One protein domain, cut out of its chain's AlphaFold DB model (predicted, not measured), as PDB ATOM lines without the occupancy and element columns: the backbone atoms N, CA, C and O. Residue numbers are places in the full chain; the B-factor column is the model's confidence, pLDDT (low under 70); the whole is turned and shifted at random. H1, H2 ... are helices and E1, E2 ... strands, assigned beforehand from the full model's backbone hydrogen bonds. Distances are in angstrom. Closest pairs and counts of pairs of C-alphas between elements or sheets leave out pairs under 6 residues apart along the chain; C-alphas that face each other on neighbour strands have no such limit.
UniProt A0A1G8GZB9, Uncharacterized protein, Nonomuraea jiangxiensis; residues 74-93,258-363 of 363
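What this domain is: This is residues 74 to 93 and 258 to 363 of the 363 residues of an uncharacterized protein of Nonomuraea jiangxiensis (UniProt A0A1G8GZB9). A curled six-strand sheet forms an open, half-barrel wall, with E10 across its open side beside E6 and the short helix H1 at one end. A small three-strand sheet, E3 E4 E5, covers the outside of the wall at its E6, E7 and E8 end, making a sandwich that is only partly face to face. The printed part has 126 residues, with ten named strands and one named helix in the order E1 to E9, H1, E10; the class is mostly strand, as strands hold 60 of the 64 residues in named elements, and both sheets are antiparallel, ordered E1 E2 E9 E8 E7 E6 and E3 E4 E5. It is compact, with a radius of gyration of the C-alphas of 14.3 A and spans of 45 by 34 by 23 A.

Where its parts are: E1, residues 74 to 76, begins at C-alpha 74, (-21.261, 28.840, -20.361), and E2 is residues 83 to 87. After the cut come E3, residues 275 to 279, E4, residues 286 to 291, 16.4 A long, E5, residues 300 to 305, and E6, residues 308 to 312. E7, residues 317 to 324, 19.6 A, bends by 55 degrees at residue 321. E8, residues 327 to 334, is 21.9 A long. E9, residues 339 to 346, 17.0 A, bends by 64 degrees at residue 343. H1 is residues 349 to 352. E10, residues 356 to 361, 17.1 A, ends at C-alpha 361, (-4.899, 21.746, -14.618).

How they stand to each other: The six-strand sheet is strongly twisted, with edge strands E1 and E6. Within hydrogen-bond range are N 75 and O 84 of the hairpin E1 and E2, 2.8 A, and N 85 and O 343 of E2 and E9, 2.8 A. E6 E7 E8 E9 is a meander, each strand the antiparallel neighbour of the one before, with N 319 and O 311 at 2.8 A, N 320 and O 331 at 2.9 A, and N 343 and O 330 at 2.7 A. E3 E4 E5 is another, with N 278 and O 288 at 3.0 A and N 302 and O 287 at 2.8 A. The two sheets' facing parts are 11.2 A centre to centre, their strands at 25 degrees. The closest C-alphas of E5 and E7 are those of Ala 305 and Arg 322, 6.6 A. E10 pairs with no named strand, but residues 92 to 93 pair antiparallel with its residues 360 to 361. H1 is on the six-strand sheet, at the sheet's level, its height 2.2 A; it is too short for an O i to N i+4 pair, and its one O i to N i+3 pair is within range.

The domain as a whole: The C-alphas farthest apart, those of Gly 79 and Pro 297, are 46.0 A apart. Residues 94 to 257 are not printed, and C-alphas 93 and 258 are 28.1 A apart. Of the links printed whole, none is long. Residues 258 to 274 hold no named element; there, residues 263 to 264 pair parallel with 308 to 309 of E6. Mean pLDDT of the printed part is 92.6; Gly 363, the chain's last residue, is under 70.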
ATOM      1  N   THR A  74     -21.595  28.871 -18.935       96.88
ATOM      2  CA  THR A  74     -21.261  28.840 -20.361       96.88
ATOM      3  C   THR A  74     -20.528  30.119 -20.748       96.88
ATOM      4  O   THR A  74     -20.988  31.216 -20.441       96.88
ATOM      5  N   ILE A  75     -19.397  29.980 -21.436       97.56
ATOM      6  CA  ILE A  75     -18.547  31.079 -21.900       97.56
ATOM      7  C   ILE A  75     -18.501  31.040 -23.425       97.56
ATOM      8  O   ILE A  75     -18.042  30.059 -24.005       97.56
ATOM      9  N   THR A  76     -18.926  32.115 -24.081       98.00
ATOM     10  CA  THR A  76     -18.697  32.297 -25.522       98.00
ATOM     11  C   THR A  76     -17.294  32.854 -25.732       98.00
ATOM     12  O   THR A  76     -16.950  33.874 -25.132       98.00
ATOM     13  N   LEU A  77     -16.480  32.207 -26.571       98.50
ATOM     14  CA  LEU A  77     -15.114  32.658 -26.832       98.50
ATOM     15  C   LEU A  77     -15.115  33.853 -27.805       98.50
ATOM     16  O   LEU A  77     -15.596  33.714 -28.935       98.50
ATOM     17  N   PRO A  78     -14.568  35.019 -27.406       98.19
ATOM     18  CA  PRO A  78     -14.489  36.203 -28.258       98.19
ATOM     19  C   PRO A  78     -13.941  35.938 -29.667       98.19
ATOM     20  O   PRO A  78     -12.903  35.300 -29.852       98.19
ATOM     21  N   GLY A  79     -14.631  36.487 -30.667       95.88
ATOM     22  CA  GLY A  79     -14.245  36.357 -32.071       95.88
ATOM     23  C   GLY A  79     -14.518  34.981 -32.681       95.88
ATOM     24  O   GLY A  79     -13.946  34.695 -33.731       95.88
ATOM     25  N   THR A  80     -15.349  34.147 -32.043       98.00
ATOM     26  CA  THR A  80     -15.669  32.798 -32.533       98.00
ATOM     27  C   THR A  80     -17.123  32.393 -32.285       98.00
ATOM     28  O   THR A  80     -17.835  33.053 -31.524       98.00
ATOM     29  N   SER A  81     -17.559  31.277 -32.877       97.69
ATOM     30  CA  SER A  81     -18.824  30.613 -32.523       97.69
ATOM     31  C   SER A  81     -18.710  29.578 -31.391       97.69
ATOM     32  O   SER A  81     -19.715  28.973 -31.012       97.69
ATOM     33  N   VAL A  82     -17.510  29.382 -30.833       98.31
ATOM     34  CA  VAL A  82     -17.219  28.349 -29.831       98.31
ATOM     35  C   VAL A  82     -17.780  28.728 -28.460       98.31
ATOM     36  O   VAL A  82     -17.617  29.859 -27.987       98.31
ATOM     37  N   LYS A  83     -18.398  27.752 -27.787       98.31
ATOM     38  CA  LYS A  83     -18.887  27.866 -26.407       98.31
ATOM     39  C   LYS A  83     -18.190  26.848 -25.515       98.31
ATOM     40  O   LYS A  83     -18.125  25.680 -25.871       98.31
ATOM     41  N   VAL A  84     -17.721  27.275 -24.348       98.00
ATOM     42  CA  VAL A  84     -17.102  26.422 -23.320       98.00
ATOM     43  C   VAL A  84     -18.041  26.310 -22.122       98.00
ATOM     44  O   VAL A  84     -18.606  27.312 -21.689       98.00
ATOM     45  N   ILE A  85     -18.205  25.103 -21.590       97.50
ATOM     46  CA  ILE A  85     -19.065  24.768 -20.454       97.50
ATOM     47  C   ILE A  85     -18.176  24.349 -19.282       97.50
ATOM     48  O   ILE A  85     -17.648  23.236 -19.234       97.50
ATOM     49  N   GLU A  86     -18.052  25.234 -18.303       95.56
ATOM     50  CA  GLU A  86     -17.240  25.004 -17.108       95.56
ATOM     51  C   GLU A  86     -18.129  24.714 -15.904       95.56
ATOM     52  O   GLU A  86     -19.201  25.304 -15.758       95.56
ATOM     53  N   ARG A  87     -17.665  23.846 -15.007       94.62
ATOM     54  CA  ARG A  87     -18.264  23.617 -13.689       94.62
ATOM     55  C   ARG A  87     -17.234  23.880 -12.601       94.62
ATOM     56  O   ARG A  87     -16.022  23.757 -12.801       94.62
ATOM     57  N   ALA A  88     -17.730  24.249 -11.425       90.69
ATOM     58  CA  ALA A  88     -16.916  24.197 -10.221       90.69
ATOM     59  C   ALA A  88     -16.388  22.760 -10.028       90.69
ATOM     60  O   ALA A  88     -17.157  21.809 -10.135       90.69
ATOM     61  N   GLY A  89     -15.084  22.617  -9.778       90.25
ATOM     62  CA  GLY A  89     -14.427  21.318  -9.593       90.25
ATOM     63  C   GLY A  89     -13.819  20.681 -10.846       90.25
ATOM     64  O   GLY A  89     -13.193  19.636 -10.723       90.25
ATOM     65  N   ASP A  90     -13.943  21.289 -12.032       94.06
ATOM     66  CA  ASP A  90     -13.271  20.754 -13.225       94.06
ATOM     67  C   ASP A  90     -11.748  20.717 -13.023       94.06
ATOM     68  O   ASP A  90     -11.173  21.763 -12.686       94.06
ATOM     69  N   PRO A  91     -11.080  19.570 -13.270       93.94
ATOM     70  CA  PRO A  91      -9.635  19.448 -13.182       93.94
ATOM     71  C   PRO A  91      -8.940  20.194 -14.320       93.94
ATOM     72  O   PRO A  91      -7.759  20.478 -14.198       93.94
ATOM     73  N   LEU A  92      -9.649  20.538 -15.403       93.31
ATOM     74  CA  LEU A  92      -9.127  21.280 -16.548       93.31
ATOM     75  C   LEU A  92      -9.943  22.542 -16.812       93.31
ATOM     76  O   LEU A  92     -11.173  22.527 -16.768       93.31
ATOM     77  N   ARG A  93      -9.257  23.630 -17.169       94.75
ATOM     78  CA  ARG A  93      -9.891  24.863 -17.658       94.75
ATOM     79  C   ARG A  93      -9.163  25.404 -18.871       94.75
ATOM     80  O   ARG A  93      -7.940  25.339 -18.940       94.75
ATOM     81  N   VAL A 258       5.394   2.421 -29.334       90.69
ATOM     82  CA  VAL A 258       4.570   3.433 -28.654       90.69
ATOM     83  C   VAL A 258       3.372   3.923 -29.473       90.69
ATOM     84  O   VAL A 258       2.707   4.879 -29.083       90.69
ATOM     85  N   GLY A 259       3.081   3.290 -30.610       89.62
ATOM     86  CA  GLY A 259       2.118   3.798 -31.586       89.62
ATOM     87  C   GLY A 259       2.587   5.100 -32.241       89.62
ATOM     88  O   GLY A 259       3.767   5.458 -32.196       89.62
ATOM     89  N   SER A 260       1.654   5.813 -32.866       90.25
ATOM     90  CA  SER A 260       1.955   7.083 -33.529       90.25
ATOM     91  C   SER A 260       1.553   8.264 -32.649       90.25
ATOM     92  O   SER A 260       0.539   8.199 -31.956       90.25
ATOM     93  N   PRO A 261       2.323   9.354 -32.653       90.00
ATOM     94  CA  PRO A 261       2.002  10.527 -31.855       90.00
ATOM     95  C   PRO A 261       0.644  11.129 -32.236       90.00
ATOM     96  O   PRO A 261       0.200  11.072 -33.385       90.00
ATOM     97  N   VAL A 262      -0.014  11.721 -31.244       89.94
ATOM     98  CA  VAL A 262      -1.284  12.434 -31.396       89.94
ATOM     99  C   VAL A 262      -1.123  13.852 -30.866       89.94
ATOM    100  O   VAL A 262      -0.408  14.091 -29.893       89.94
ATOM    101  N   TRP A 263      -1.788  14.819 -31.496       87.50
ATOM    102  CA  TRP A 263      -1.764  16.188 -30.997       87.50
ATOM    103  C   TRP A 263      -2.601  16.300 -29.721       87.50
ATOM    104  O   TRP A 263      -3.826  16.177 -29.772       87.50
ATOM    105  N   VAL A 264      -1.951  16.576 -28.593       90.50
ATOM    106  CA  VAL A 264      -2.611  16.896 -27.320       90.50
ATOM    107  C   VAL A 264      -2.529  18.409 -27.071       90.50
ATOM    108  O   VAL A 264      -1.655  19.085 -27.600       90.50
ATOM    109  N   GLU A 265      -3.449  19.020 -26.331       89.94
ATOM    110  CA  GLU A 265      -3.401  20.463 -26.034       89.94
ATOM    111  C   GLU A 265      -2.833  20.742 -24.643       89.94
ATOM    112  O   GLU A 265      -1.999  21.639 -24.495       89.94
ATOM    113  N   GLY A 266      -3.260  19.944 -23.665       87.31
ATOM    114  CA  GLY A 266      -2.733  19.831 -22.310       87.31
ATOM    115  C   GLY A 266      -1.642  18.767 -22.231       87.31
ATOM    116  O   GLY A 266      -0.733  18.768 -23.061       87.31
ATOM    117  N   ASP A 267      -1.734  17.871 -21.250       88.38
ATOM    118  CA  ASP A 267      -0.668  16.928 -20.893       88.38
ATOM    119  C   ASP A 267      -0.744  15.613 -21.684       88.38
ATOM    120  O   ASP A 267      -1.814  15.018 -21.826       88.38
ATOM    121  N   ASP A 268       0.400  15.158 -22.208       90.94
ATOM    122  CA  ASP A 268       0.511  13.926 -23.009       90.94
ATOM    123  C   ASP A 268       0.533  12.654 -22.132       90.94
ATOM    124  O   ASP A 268       0.201  11.559 -22.593       90.94
ATOM    125  N   VAL A 269       0.884  12.810 -20.852       94.38
ATOM    126  CA  VAL A 269       0.990  11.749 -19.844       94.38
ATOM    127  C   VAL A 269      -0.124  11.913 -18.808       94.38
ATOM    128  O   VAL A 269      -0.503  13.036 -18.470       94.38
ATOM    129  N   SER A 270      -0.662  10.797 -18.320       94.88
ATOM    130  CA  SER A 270      -1.709  10.781 -17.306       94.88
ATOM    131  C   SER A 270      -1.195  11.337 -15.972       94.88
ATOM    132  O   SER A 270       0.012  11.305 -15.718       94.88
ATOM    133  N   PRO A 271      -2.075  11.836 -15.089       92.69
ATOM    134  CA  PRO A 271      -1.658  12.437 -13.821       92.69
ATOM    135  C   PRO A 271      -0.818  11.516 -12.931       92.69
ATOM    136  O   PRO A 271       0.142  11.981 -12.322       92.69
ATOM    137  N   SER A 272      -1.125  10.215 -12.883       93.81
ATOM    138  CA  SER A 272      -0.308   9.227 -12.159       93.81
ATOM    139  C   SER A 272       1.053   8.957 -12.801       93.81
ATOM    140  O   SER A 272       1.914   8.335 -12.182       93.81
ATOM    141  N   GLY A 273       1.250   9.358 -14.057       94.44
ATOM    142  CA  GLY A 273       2.436   9.016 -14.827       94.44
ATOM    143  C   GLY A 273       2.443   7.616 -15.396       94.44
ATOM    144  O   GLY A 273       3.424   7.259 -16.038       94.44
ATOM    145  N   SER A 274       1.392   6.827 -15.185       94.50
ATOM    146  CA  SER A 274       1.356   5.433 -15.626       94.50
ATOM    147  C   SER A 274       1.073   5.284 -17.117       94.50
ATOM    148  O   SER A 274       1.472   4.282 -17.708       94.50
ATOM    149  N   ARG A 275       0.406   6.265 -17.746       95.75
ATOM    150  CA  ARG A 275      -0.041   6.145 -19.140       95.75
ATOM    151  C   ARG A 275       0.257   7.366 -19.999       95.75
ATOM    152  O   ARG A 275       0.303   8.485 -19.506       95.75
ATOM    153  N   PHE A 276       0.397   7.160 -21.301       94.88
ATOM    154  CA  PHE A 276       0.387   8.215 -22.318       94.88
ATOM    155  C   PHE A 276      -0.596   7.869 -23.442       94.88
ATOM    156  O   PHE A 276      -1.060   6.731 -23.541       94.88
ATOM    157  N   LEU A 277      -0.926   8.851 -24.284       93.00
ATOM    158  CA  LEU A 277      -1.821   8.664 -25.429       93.00
ATOM    159  C   LEU A 277      -1.055   8.652 -26.746       93.00
ATOM    160  O   LEU A 277      -0.167   9.469 -26.978       93.00
ATOM    161  N   ALA A 278      -1.459   7.748 -27.626       92.69
ATOM    162  CA  ALA A 278      -0.990   7.656 -28.998       92.69
ATOM    163  C   ALA A 278      -2.135   7.199 -29.906       92.69
ATOM    164  O   ALA A 278      -3.131   6.642 -29.443       92.69
ATOM    165  N   LEU A 279      -1.995   7.393 -31.212       91.94
ATOM    166  CA  LEU A 279      -2.776   6.641 -32.182       91.94
ATOM    167  C   LEU A 279      -2.309   5.183 -32.160       91.94
ATOM    168  O   LEU A 279      -1.107   4.899 -32.119       91.94
ATOM    169  N   CYS A 280      -3.259   4.253 -32.197       89.19
ATOM    170  CA  CYS A 280      -2.953   2.824 -32.192       89.19
ATOM    171  C   CYS A 280      -2.117   2.412 -33.414       89.19
ATOM    172  O   CYS A 280      -1.231   1.570 -33.291       89.19
ATOM    173  N   THR A 281      -2.380   3.030 -34.569       85.50
ATOM    174  CA  THR A 281      -1.665   2.826 -35.836       85.50
ATOM    175  C   THR A 281      -1.433   4.166 -36.539       85.50
ATOM    176  O   THR A 281      -2.167   5.125 -36.303       85.50
ATOM    177  N   THR A 282      -0.449   4.224 -37.441       80.19
ATOM    178  CA  THR A 282      -0.085   5.447 -38.182       80.19
ATOM    179  C   THR A 282      -1.208   5.984 -39.066       80.19
ATOM    180  O   THR A 282      -1.386   7.194 -39.180       80.19
ATOM    181  N   GLU A 283      -1.990   5.097 -39.680       79.75
ATOM    182  CA  GLU A 283      -3.088   5.463 -40.588       79.75
ATOM    183  C   GLU A 283      -4.437   5.618 -39.858       79.75
ATOM    184  O   GLU A 283      -5.430   6.066 -40.438       79.75
ATOM    185  N   GLY A 284      -4.488   5.240 -38.579       79.69
ATOM    186  CA  GLY A 284      -5.712   5.153 -37.796       79.69
ATOM    187  C   GLY A 284      -6.187   6.475 -37.191       79.69
ATOM    188  O   GLY A 284      -5.507   7.500 -37.178       79.69
ATOM    189  N   THR A 285      -7.401   6.432 -36.640       82.50
ATOM    190  CA  THR A 285      -7.953   7.486 -35.762       82.50
ATOM    191  C   THR A 285      -8.279   6.978 -34.361       82.50
ATOM    192  O   THR A 285      -8.705   7.762 -33.513       82.50
ATOM    193  N   SER A 286      -8.080   5.680 -34.126       88.12
ATOM    194  CA  SER A 286      -8.264   5.038 -32.832       88.12
ATOM    195  C   SER A 286      -7.143   5.437 -31.886       88.12
ATOM    196  O   SER A 286      -5.962   5.372 -32.240       88.12
ATOM    197  N   LEU A 287      -7.529   5.824 -30.678       91.94
ATOM    198  CA  LEU A 287      -6.614   6.201 -29.614       91.94
ATOM    199  C   LEU A 287      -6.261   4.980 -28.774       91.94
ATOM    200  O   LEU A 287      -7.116   4.153 -28.474       91.94
ATOM    201  N   CYS A 288      -5.005   4.903 -28.368       93.38
ATOM    202  CA  CYS A 288      -4.476   3.885 -27.484       93.38
ATOM    203  C   CYS A 288      -3.875   4.570 -26.256       93.38
ATOM    204  O   CYS A 288      -2.992   5.424 -26.387       93.38
ATOM    205  N   ALA A 289      -4.342   4.187 -25.069       94.56
ATOM    206  CA  ALA A 289      -3.661   4.498 -23.821       94.56
ATOM    207  C   ALA A 289      -2.611   3.413 -23.551       94.56
ATOM    208  O   ALA A 289      -2.940   2.226 -23.472       94.56
ATOM    209  N   ARG A 290      -1.352   3.841 -23.453       94.69
ATOM    210  CA  ARG A 290      -0.161   2.986 -23.376       94.69
ATOM    211  C   ARG A 290       0.610   3.205 -22.092       94.69
ATOM    212  O   ARG A 290       0.572   4.310 -21.557       94.69
ATOM    213  N   SER A 291       1.330   2.189 -21.632       93.44
ATOM    214  CA  SER A 291       2.161   2.273 -20.429       93.44
ATOM    215  C   SER A 291       3.383   3.161 -20.652       93.44
ATOM    216  O   SER A 291       4.111   3.009 -21.632       93.44
ATOM    217  N   THR A 292       3.678   4.065 -19.719       92.88
ATOM    218  CA  THR A 292       4.905   4.875 -19.791       92.88
ATOM    219  C   THR A 292       6.171   4.080 -19.488       92.88
ATOM    220  O   THR A 292       7.255   4.583 -19.798       92.88
ATOM    221  N   SER A 293       6.088   2.869 -18.924       89.56
ATOM    222  CA  SER A 293       7.231   1.949 -18.803       89.56
ATOM    223  C   SER A 293       7.527   1.191 -20.098       89.56
ATOM    224  O   SER A 293       8.653   0.728 -20.260       89.56
ATOM    225  N   GLY A 294       6.579   1.138 -21.044       85.69
ATOM    226  CA  GLY A 294       6.714   0.394 -22.303       85.69
ATOM    227  C   GLY A 294       6.602  -1.122 -22.142       85.69
ATOM    228  O   GLY A 294       7.117  -1.871 -22.965       85.69
ATOM    229  N   ASP A 295       5.983  -1.567 -21.053       84.81
ATOM    230  CA  ASP A 295       5.778  -2.966 -20.685       84.81
ATOM    231  C   ASP A 295       4.343  -3.447 -20.943       84.81
ATOM    232  O   ASP A 295       3.982  -4.540 -20.514       84.81
ATOM    233  N   ASP A 296       3.515  -2.659 -21.637       85.69
ATOM    234  CA  ASP A 296       2.148  -3.033 -21.981       85.69
ATOM    235  C   ASP A 296       2.100  -3.916 -23.241       85.69
ATOM    236  O   ASP A 296       2.236  -3.407 -24.356       85.69
ATOM    237  N   PRO A 297       1.832  -5.235 -23.117       80.00
ATOM    238  CA  PRO A 297       1.724  -6.115 -24.283       80.00
ATOM    239  C   PRO A 297       0.458  -5.841 -25.110       80.00
ATOM    240  O   PRO A 297       0.367  -6.263 -26.261       80.00
ATOM    241  N   ALA A 298      -0.531  -5.157 -24.525       87.94
ATOM    242  CA  ALA A 298      -1.779  -4.782 -25.171       87.94
ATOM    243  C   ALA A 298      -2.241  -3.404 -24.657       87.94
ATOM    244  O   ALA A 298      -2.650  -3.302 -23.496       87.94
ATOM    245  N   PRO A 299      -2.189  -2.342 -25.483       92.56
ATOM    246  CA  PRO A 299      -2.684  -1.029 -25.087       92.56
ATOM    247  C   PRO A 299      -4.207  -1.027 -24.919       92.56
ATOM    248  O   PRO A 299      -4.921  -1.812 -25.546       92.56
ATOM    249  N   ILE A 300      -4.723  -0.086 -24.128       94.12
ATOM    250  CA  ILE A 300      -6.169   0.125 -24.018       94.12
ATOM    251  C   ILE A 300      -6.622   0.938 -25.230       94.12
ATOM    252  O   ILE A 300      -6.356   2.139 -25.316       94.12
ATOM    253  N   THR A 301      -7.318   0.291 -26.162       94.06
ATOM    254  CA  THR A 301      -7.962   0.976 -27.287       94.06
ATOM    255  C   THR A 301      -9.189   1.733 -26.794       94.06
ATOM    256  O   THR A 301     -10.162   1.127 -26.348       94.06
ATOM    257  N   VAL A 302      -9.166   3.058 -26.918       92.19
ATOM    258  CA  VAL A 302     -10.288   3.932 -26.579       92.19
ATOM    259  C   VAL A 302     -11.153   4.109 -27.829       92.19
ATOM    260  O   VAL A 302     -10.656   4.620 -28.840       92.19
ATOM    261  N   PRO A 303     -12.443   3.721 -27.810       89.00
ATOM    262  CA  PRO A 303     -13.312   3.754 -28.984       89.00
ATOM    263  C   PRO A 303     -13.869   5.165 -29.234       89.00
ATOM    264  O   PRO A 303     -15.072   5.385 -29.346       89.00
ATOM    265  N   VAL A 304     -12.966   6.140 -29.335       83.50
ATOM    266  CA  VAL A 304     -13.258   7.506 -29.760       83.50
ATOM    267  C   VAL A 304     -12.314   7.874 -30.893       83.50
ATOM    268  O   VAL A 304     -11.097   7.760 -30.768       83.50
ATOM    269  N   ALA A 305     -12.890   8.324 -32.007       81.56
ATOM    270  CA  ALA A 305     -12.130   8.834 -33.135       81.56
ATOM    271  C   ALA A 305     -11.789  10.310 -32.907       81.56
ATOM    272  O   ALA A 305     -12.678  11.151 -32.753       81.56
ATOM    273  N   GLY A 306     -10.500  10.638 -32.922       76.19
ATOM    274  CA  GLY A 306     -10.043  12.014 -32.771       76.19
ATOM    275  C   GLY A 306      -8.559  12.142 -33.077       76.19
ATOM    276  O   GLY A 306      -7.747  11.362 -32.598       76.19
ATOM    277  N   LYS A 307      -8.195  13.147 -33.876       77.56
ATOM    278  CA  LYS A 307      -6.787  13.474 -34.177       77.56
ATOM    279  C   LYS A 307      -6.234  14.599 -33.293       77.56
ATOM    280  O   LYS A 307      -5.073  14.974 -33.425       77.56
ATOM    281  N   ARG A 308      -7.081  15.164 -32.424       86.62
ATOM    282  CA  ARG A 308      -6.792  16.318 -31.571       86.62
ATOM    283  C   ARG A 308      -7.405  16.100 -30.194       86.62
ATOM    284  O   ARG A 308      -8.626  16.038 -30.057       86.62
ATOM    285  N   LEU A 309      -6.559  15.989 -29.182       91.06
ATOM    286  CA  LEU A 309      -6.956  15.741 -27.803       91.06
ATOM    287  C   LEU A 309      -6.797  17.012 -26.989       91.06
ATOM    288  O   LEU A 309      -5.855  17.771 -27.193       91.06
ATOM    289  N   ILE A 310      -7.682  17.204 -26.019       93.62
ATOM    290  CA  ILE A 310      -7.416  18.167 -24.955       93.62
ATOM    291  C   ILE A 310      -6.373  17.561 -24.012       93.62
ATOM    292  O   ILE A 310      -5.423  18.244 -23.649       93.62
ATOM    293  N   GLY A 311      -6.496  16.271 -23.693       92.69
ATOM    294  CA  GLY A 311      -5.534  15.507 -22.894       92.69
ATOM    295  C   GLY A 311      -6.218  14.693 -21.806       92.69
ATOM    296  O   GLY A 311      -7.412  14.402 -21.896       92.69
ATOM    297  N   TRP A 312      -5.464  14.331 -20.775       95.25
ATOM    298  CA  TRP A 312      -5.984  13.579 -19.636       95.25
ATOM    299  C   TRP A 312      -6.825  14.461 -18.710       95.25
ATOM    300  O   TRP A 312      -6.375  15.509 -18.242       95.25
ATOM    301  N   TRP A 313      -8.051  14.019 -18.427       95.38
ATOM    302  CA  TRP A 313      -8.919  14.648 -17.430       95.38
ATOM    303  C   TRP A 313      -8.526  14.177 -16.024       95.38
ATOM    304  O   TRP A 313      -8.232  14.995 -15.151       95.38
ATOM    305  N   ASP A 314      -8.415  12.864 -15.855       94.81
ATOM    306  CA  ASP A 314      -7.809  12.152 -14.726       94.81
ATOM    307  C   ASP A 314      -7.129  10.874 -15.267       94.81
ATOM    308  O   ASP A 314      -6.828  10.835 -16.455       94.81
ATOM    309  N   ASP A 315      -6.823   9.863 -14.450       95.50
ATOM    310  CA  ASP A 315      -6.161   8.629 -14.921       95.50
ATOM    311  C   ASP A 315      -7.075   7.657 -15.692       95.50
ATOM    312  O   ASP A 315      -6.577   6.765 -16.393       95.50
ATOM    313  N   ASP A 316      -8.393   7.848 -15.606       96.44
ATOM    314  CA  ASP A 316      -9.412   6.967 -16.189       96.44
ATOM    315  C   ASP A 316     -10.277   7.670 -17.248       96.44
ATOM    316  O   ASP A 316     -11.063   7.026 -17.952       96.44
ATOM    317  N   HIS A 317     -10.116   8.987 -17.401       96.50
ATOM    318  CA  HIS A 317     -10.885   9.803 -18.327       96.50
ATOM    319  C   HIS A 317     -10.011  10.692 -19.214       96.50
ATOM    320  O   HIS A 317      -9.030  11.308 -18.789       96.50
ATOM    321  N   LEU A 318     -10.452  10.843 -20.460       95.56
ATOM    322  CA  LEU A 318      -9.847  11.690 -21.478       95.56
ATOM    323  C   LEU A 318     -10.781  12.834 -21.848       95.56
ATOM    324  O   LEU A 318     -11.982  12.636 -22.020       95.56
ATOM    325  N   ALA A 319     -10.214  14.021 -22.045       95.62
ATOM    326  CA  ALA A 319     -10.880  15.136 -22.696       95.62
ATOM    327  C   ALA A 319     -10.463  15.179 -24.177       95.62
ATOM    328  O   ALA A 319      -9.279  15.305 -24.507       95.62
ATOM    329  N   VAL A 320     -11.430  15.065 -25.086       94.56
ATOM    330  CA  VAL A 320     -11.177  14.867 -26.524       94.56
ATOM    331  C   VAL A 320     -12.129  15.686 -27.383       94.56
ATOM    332  O   VAL A 320     -13.285  15.888 -27.012       94.56
ATOM    333  N   TRP A 321     -11.653  16.132 -28.546       94.38
ATOM    334  CA  TRP A 321     -12.509  16.710 -29.578       94.38
ATOM    335  C   TRP A 321     -13.001  15.607 -30.514       94.38
ATOM    336  O   TRP A 321     -12.191  14.876 -31.086       94.38
ATOM    337  N   ARG A 322     -14.318  15.520 -30.717       92.75
ATOM    338  CA  ARG A 322     -14.942  14.606 -31.685       92.75
ATOM    339  C   ARG A 322     -15.855  15.359 -32.641       92.75
ATOM    340  O   ARG A 322     -16.324  16.450 -32.320       92.75
ATOM    341  N   ALA A 323     -16.066  14.792 -33.824       93.25
ATOM    342  CA  ALA A 323     -17.009  15.344 -34.787       93.25
ATOM    343  C   ALA A 323     -18.435  15.269 -34.227       93.25
ATOM    344  O   ALA A 323     -18.816  14.247 -33.664       93.25
ATOM    345  N   GLU A 324     -19.198  16.344 -34.408       93.44
ATOM    346  CA  GLU A 324     -20.607  16.434 -34.019       93.44
ATOM    347  C   GLU A 324     -21.328  17.339 -35.025       93.44
ATOM    348  O   GLU A 324     -21.014  18.528 -35.168       93.44
ATOM    349  N   GLY A 325     -22.258  16.759 -35.787       93.12
ATOM    350  CA  GLY A 325     -22.899  17.430 -36.919       93.12
ATOM    351  C   GLY A 325     -21.882  18.009 -37.916       93.12
ATOM    352  O   GLY A 325     -21.026  17.300 -38.439       93.12
ATOM    353  N   ALA A 326     -21.977  19.316 -38.188       93.44
ATOM    354  CA  ALA A 326     -21.080  20.039 -39.101       93.44
ATOM    355  C   ALA A 326     -19.799  20.588 -38.430       93.44
ATOM    356  O   ALA A 326     -18.999  21.283 -39.071       93.44
ATOM    357  N   GLY A 327     -19.615  20.329 -37.135       95.38
ATOM    358  CA  GLY A 327     -18.533  20.876 -36.330       95.38
ATOM    359  C   GLY A 327     -17.933  19.837 -35.395       95.38
ATOM    360  O   GLY A 327     -17.777  18.668 -35.749       95.38
ATOM    361  N   TYR A 328     -17.563  20.298 -34.207       96.44
ATOM    362  CA  TYR A 328     -16.941  19.487 -33.174       96.44
ATOM    363  C   TYR A 328     -17.545  19.787 -31.809       96.44
ATOM    364  O   TYR A 328     -18.014  20.898 -31.540       96.44
ATOM    365  N   GLU A 329     -17.439  18.822 -30.912       96.56
ATOM    366  CA  GLU A 329     -17.608  19.035 -29.482       96.56
ATOM    367  C   GLU A 329     -16.406  18.483 -28.718       96.56
ATOM    368  O   GLU A 329     -15.771  17.512 -29.133       96.56
ATOM    369  N   ALA A 330     -16.081  19.133 -27.604       96.81
ATOM    370  CA  ALA A 330     -15.143  18.608 -26.631       96.81
ATOM    371  C   ALA A 330     -15.923  17.821 -25.585       96.81
ATOM    372  O   ALA A 330     -16.838  18.371 -24.967       96.81
ATOM    373  N   VAL A 331     -15.538  16.573 -25.343       96.31
ATOM    374  CA  VAL A 331     -16.180  15.692 -24.362       96.31
ATOM    375  C   VAL A 331     -15.165  15.094 -23.401       96.31
ATOM    376  O   VAL A 331     -14.009  14.894 -23.763       96.31
ATOM    377  N   VAL A 332     -15.616  14.788 -22.186       96.81
ATOM    378  CA  VAL A 332     -14.933  13.870 -21.271       96.81
ATOM    379  C   VAL A 332     -15.491  12.479 -21.515       96.81
ATOM    380  O   VAL A 332     -16.703  12.273 -21.407       96.81
ATOM    381  N   THR A 333     -14.614  11.538 -21.823       96.06
ATOM    382  CA  THR A 333     -14.923  10.123 -22.015       96.06
ATOM    383  C   THR A 333     -14.106   9.292 -21.045       96.06
ATOM    384  O   THR A 333     -12.973   9.656 -20.747       96.06
ATOM    385  N   ASP A 334     -14.641   8.171 -20.576       95.88
ATOM    386  CA  ASP A 334     -13.781   7.146 -19.980       95.88
ATOM    387  C   ASP A 334     -13.009   6.373 -21.065       95.88
ATOM    388  O   ASP A 334     -13.232   6.562 -22.270       95.88
ATOM    389  N   LEU A 335     -12.101   5.488 -20.641       94.75
ATOM    390  CA  LEU A 335     -11.312   4.656 -21.556       94.75
ATOM    391  C   LEU A 335     -12.146   3.627 -22.343       94.75
ATOM    392  O   LEU A 335     -11.658   3.089 -23.332       94.75
ATOM    393  N   SER A 336     -13.408   3.387 -21.962       94.56
ATOM    394  CA  SER A 336     -14.350   2.559 -22.730       94.56
ATOM    395  C   SER A 336     -15.112   3.344 -23.805       94.56
ATOM    396  O   SER A 336     -15.895   2.763 -24.553       94.56
ATOM    397  N   GLY A 337     -14.886   4.660 -23.902       92.44
ATOM    398  CA  GLY A 337     -15.540   5.548 -24.865       92.44
ATOM    399  C   GLY A 337     -16.891   6.094 -24.411       92.44
ATOM    400  O   GLY A 337     -17.561   6.780 -25.190       92.44
ATOM    401  N   GLN A 338     -17.324   5.814 -23.176       95.38
ATOM    402  CA  GLN A 338     -18.565   6.393 -22.675       95.38
ATOM    403  C   GLN A 338     -18.355   7.865 -22.345       95.38
ATOM    404  O   GLN A 338     -17.575   8.232 -21.462       95.38
ATOM    405  N   VAL A 339     -19.124   8.718 -23.017       95.88
ATOM    406  CA  VAL A 339     -19.144  10.149 -22.727       95.88
ATOM    407  C   VAL A 339     -19.784  10.394 -21.371       95.88
ATOM    408  O   VAL A 339     -20.951  10.087 -21.135       95.88
ATOM    409  N   ARG A 340     -19.012  11.015 -20.485       96.12
ATOM    410  CA  ARG A 340     -19.448  11.459 -19.162       96.12
ATOM    411  C   ARG A 340     -19.936  12.898 -19.183       96.12
ATOM    412  O   ARG A 340     -20.756  13.282 -18.347       96.12
ATOM    413  N   ARG A 341     -19.420  13.716 -20.108       95.62
ATOM    414  CA  ARG A 341     -19.695  15.154 -20.122       95.62
ATOM    415  C   ARG A 341     -19.306  15.848 -21.426       95.62
ATOM    416  O   ARG A 341     -18.315  15.482 -22.037       95.62
ATOM    417  N   VAL A 342     -20.004  16.937 -21.749       96.25
ATOM    418  CA  VAL A 342     -19.601  17.932 -22.757       96.25
ATOM    419  C   VAL A 342     -18.891  19.121 -22.089       96.25
ATOM    420  O   VAL A 342     -19.366  19.654 -21.080       96.25
ATOM    421  N   LEU A 343     -17.749  19.529 -22.647       97.12
ATOM    422  CA  LEU A 343     -16.907  20.646 -22.201       97.12
ATOM    423  C   LEU A 343     -16.984  21.859 -23.125       97.12
ATOM    424  O   LEU A 343     -16.817  22.982 -22.661       97.12
ATOM    425  N   ALA A 344     -17.197  21.661 -24.424       97.69
ATOM    426  CA  ALA A 344     -17.299  22.760 -25.375       97.69
ATOM    427  C   ALA A 344     -18.011  22.334 -26.658       97.69
ATOM    428  O   ALA A 344     -17.997  21.162 -27.019       97.69
ATOM    429  N   THR A 345     -18.571  23.302 -27.376       98.00
ATOM    430  CA  THR A 345     -19.126  23.114 -28.719       98.00
ATOM    431  C   THR A 345     -18.486  24.095 -29.693       98.00
ATOM    432  O   THR A 345     -18.321  25.278 -29.393       98.00
ATOM    433  N   ALA A 346     -18.113  23.596 -30.867       97.44
ATOM    434  CA  ALA A 346     -17.485  24.330 -31.957       97.44
ATOM    435  C   ALA A 346     -18.235  24.009 -33.262       97.44
ATOM    436  O   ALA A 346     -17.829  23.128 -34.018       97.44
ATOM    437  N   PRO A 347     -19.354  24.696 -33.549       97.62
ATOM    438  CA  PRO A 347     -20.309  24.266 -34.575       97.62
ATOM    439  C   PRO A 347     -19.806  24.433 -36.018       97.62
ATOM    440  O   PRO A 347     -20.465  23.985 -36.952       97.62
ATOM    441  N   ARG A 348     -18.661  25.093 -36.226       96.75
ATOM    442  CA  ARG A 348     -18.105  25.394 -37.550       96.75
ATOM    443  C   ARG A 348     -16.730  24.760 -37.711       96.75
ATOM    444  O   ARG A 348     -15.739  25.301 -37.225       96.75
ATOM    445  N   LYS A 349     -16.647  23.672 -38.480       95.12
ATOM    446  CA  LYS A 349     -15.377  22.987 -38.770       95.12
ATOM    447  C   LYS A 349     -14.274  23.925 -39.285       95.12
ATOM    448  O   LYS A 349     -13.184  23.942 -38.729       95.12
ATOM    449  N   ALA A 350     -14.566  24.755 -40.288       95.31
ATOM    450  CA  ALA A 350     -13.568  25.653 -40.885       95.31
ATOM    451  C   ALA A 350     -13.016  26.713 -39.909       95.31
ATOM    452  O   ALA A 350     -11.899  27.198 -40.085       95.31
ATOM    453  N   GLU A 351     -13.800  27.087 -38.895       96.06
ATOM    454  CA  GLU A 351     -13.343  27.949 -37.805       96.06
ATOM    455  C   GLU A 351     -12.447  27.157 -36.850       96.06
ATOM    456  O   GLU A 351     -11.308  27.558 -36.618       96.06
ATOM    457  N   PHE A 352     -12.928  26.006 -36.368       95.62
ATOM    458  CA  PHE A 352     -12.208  25.125 -35.444       95.62
ATOM    459  C   PHE A 352     -10.821  24.714 -35.960       95.62
ATOM    460  O   PHE A 352      -9.840  24.765 -35.216       95.62
ATOM    461  N   ASP A 353     -10.717  24.384 -37.251       94.50
ATOM    462  CA  ASP A 353      -9.464  23.977 -37.905       94.50
ATOM    463  C   ASP A 353      -8.386  25.081 -37.876       94.50
ATOM    464  O   ASP A 353      -7.204  24.811 -38.076       94.50
ATOM    465  N   ARG A 354      -8.776  26.336 -37.622       95.62
ATOM    466  CA  ARG A 354      -7.877  27.499 -37.532       95.62
ATOM    467  C   ARG A 354      -7.675  27.984 -36.098       95.62
ATOM    468  O   ARG A 354      -7.136  29.079 -35.904       95.62
ATOM    469  N   MET A 355      -8.124  27.218 -35.109       96.44
ATOM    470  CA  MET A 355      -8.004  27.564 -33.697       96.44
ATOM    471  C   MET A 355      -6.981  26.688 -32.987       96.44
ATOM    472  O   MET A 355      -6.900  25.492 -33.246       96.44
ATOM    473  N   GLY A 356      -6.249  27.270 -32.039       94.81
ATOM    474  CA  GLY A 356      -5.457  26.567 -31.027       94.81
ATOM    475  C   GLY A 356      -6.106  26.740 -29.656       94.81
ATOM    476  O   GLY A 356      -6.581  27.833 -29.366       94.81
ATOM    477  N   PHE A 357      -6.118  25.718 -28.802       95.94
ATOM    478  CA  PHE A 357      -6.601  25.840 -27.422       95.94
ATOM    479  C   PHE A 357      -5.491  25.444 -26.448       95.94
ATOM    480  O   PHE A 357      -4.672  24.574 -26.745       95.94
ATOM    481  N   ARG A 358      -5.457  26.090 -25.280       95.44
ATOM    482  CA  ARG A 358      -4.594  25.710 -24.157       95.44
ATOM    483  C   ARG A 358      -5.459  25.480 -22.935       95.44
ATOM    484  O   ARG A 358      -6.113  26.406 -22.450       95.44
ATOM    485  N   PHE A 359      -5.449  24.246 -22.457       94.44
ATOM    486  CA  PHE A 359      -6.079  23.860 -21.207       94.44
ATOM    487  C   PHE A 359      -5.008  23.686 -20.139       94.44
ATOM    488  O   PHE A 359      -3.873  23.316 -20.439       94.44
ATOM    489  N   SER A 360      -5.363  23.973 -18.895       93.00
ATOM    490  CA  SER A 360      -4.450  23.828 -17.764       93.00
ATOM    491  C   SER A 360      -5.158  23.195 -16.584       93.00
ATOM    492  O   SER A 360      -6.368  23.389 -16.402       93.00
ATOM    493  N   ARG A 361      -4.390  22.433 -15.800       90.94
ATOM    494  CA  ARG A 361      -4.899  21.746 -14.618       90.94
ATOM    495  C   ARG A 361      -5.180  22.727 -13.487       90.94
ATOM    496  O   ARG A 361      -4.426  23.678 -13.296       90.94
ATOM    497  N   THR A 362      -6.274  22.512 -12.764       86.44
ATOM    498  CA  THR A 362      -6.680  23.320 -11.600       86.44
ATOM    499  C   THR A 362      -6.150  22.781 -10.273       86.44
ATOM    500  O   THR A 362      -6.115  23.540  -9.308       86.44
ATOM    501  N   GLY A 363      -5.768  21.498 -10.231       68.06
ATOM    502  CA  GLY A 363      -5.396  20.747  -9.029       68.06
ATOM    503  C   GLY A 363      -4.023  20.133  -9.136       68.06
ATOM    504  O   GLY A 363      -3.747  19.454 -10.153       68.06
TER     505      GLY A 363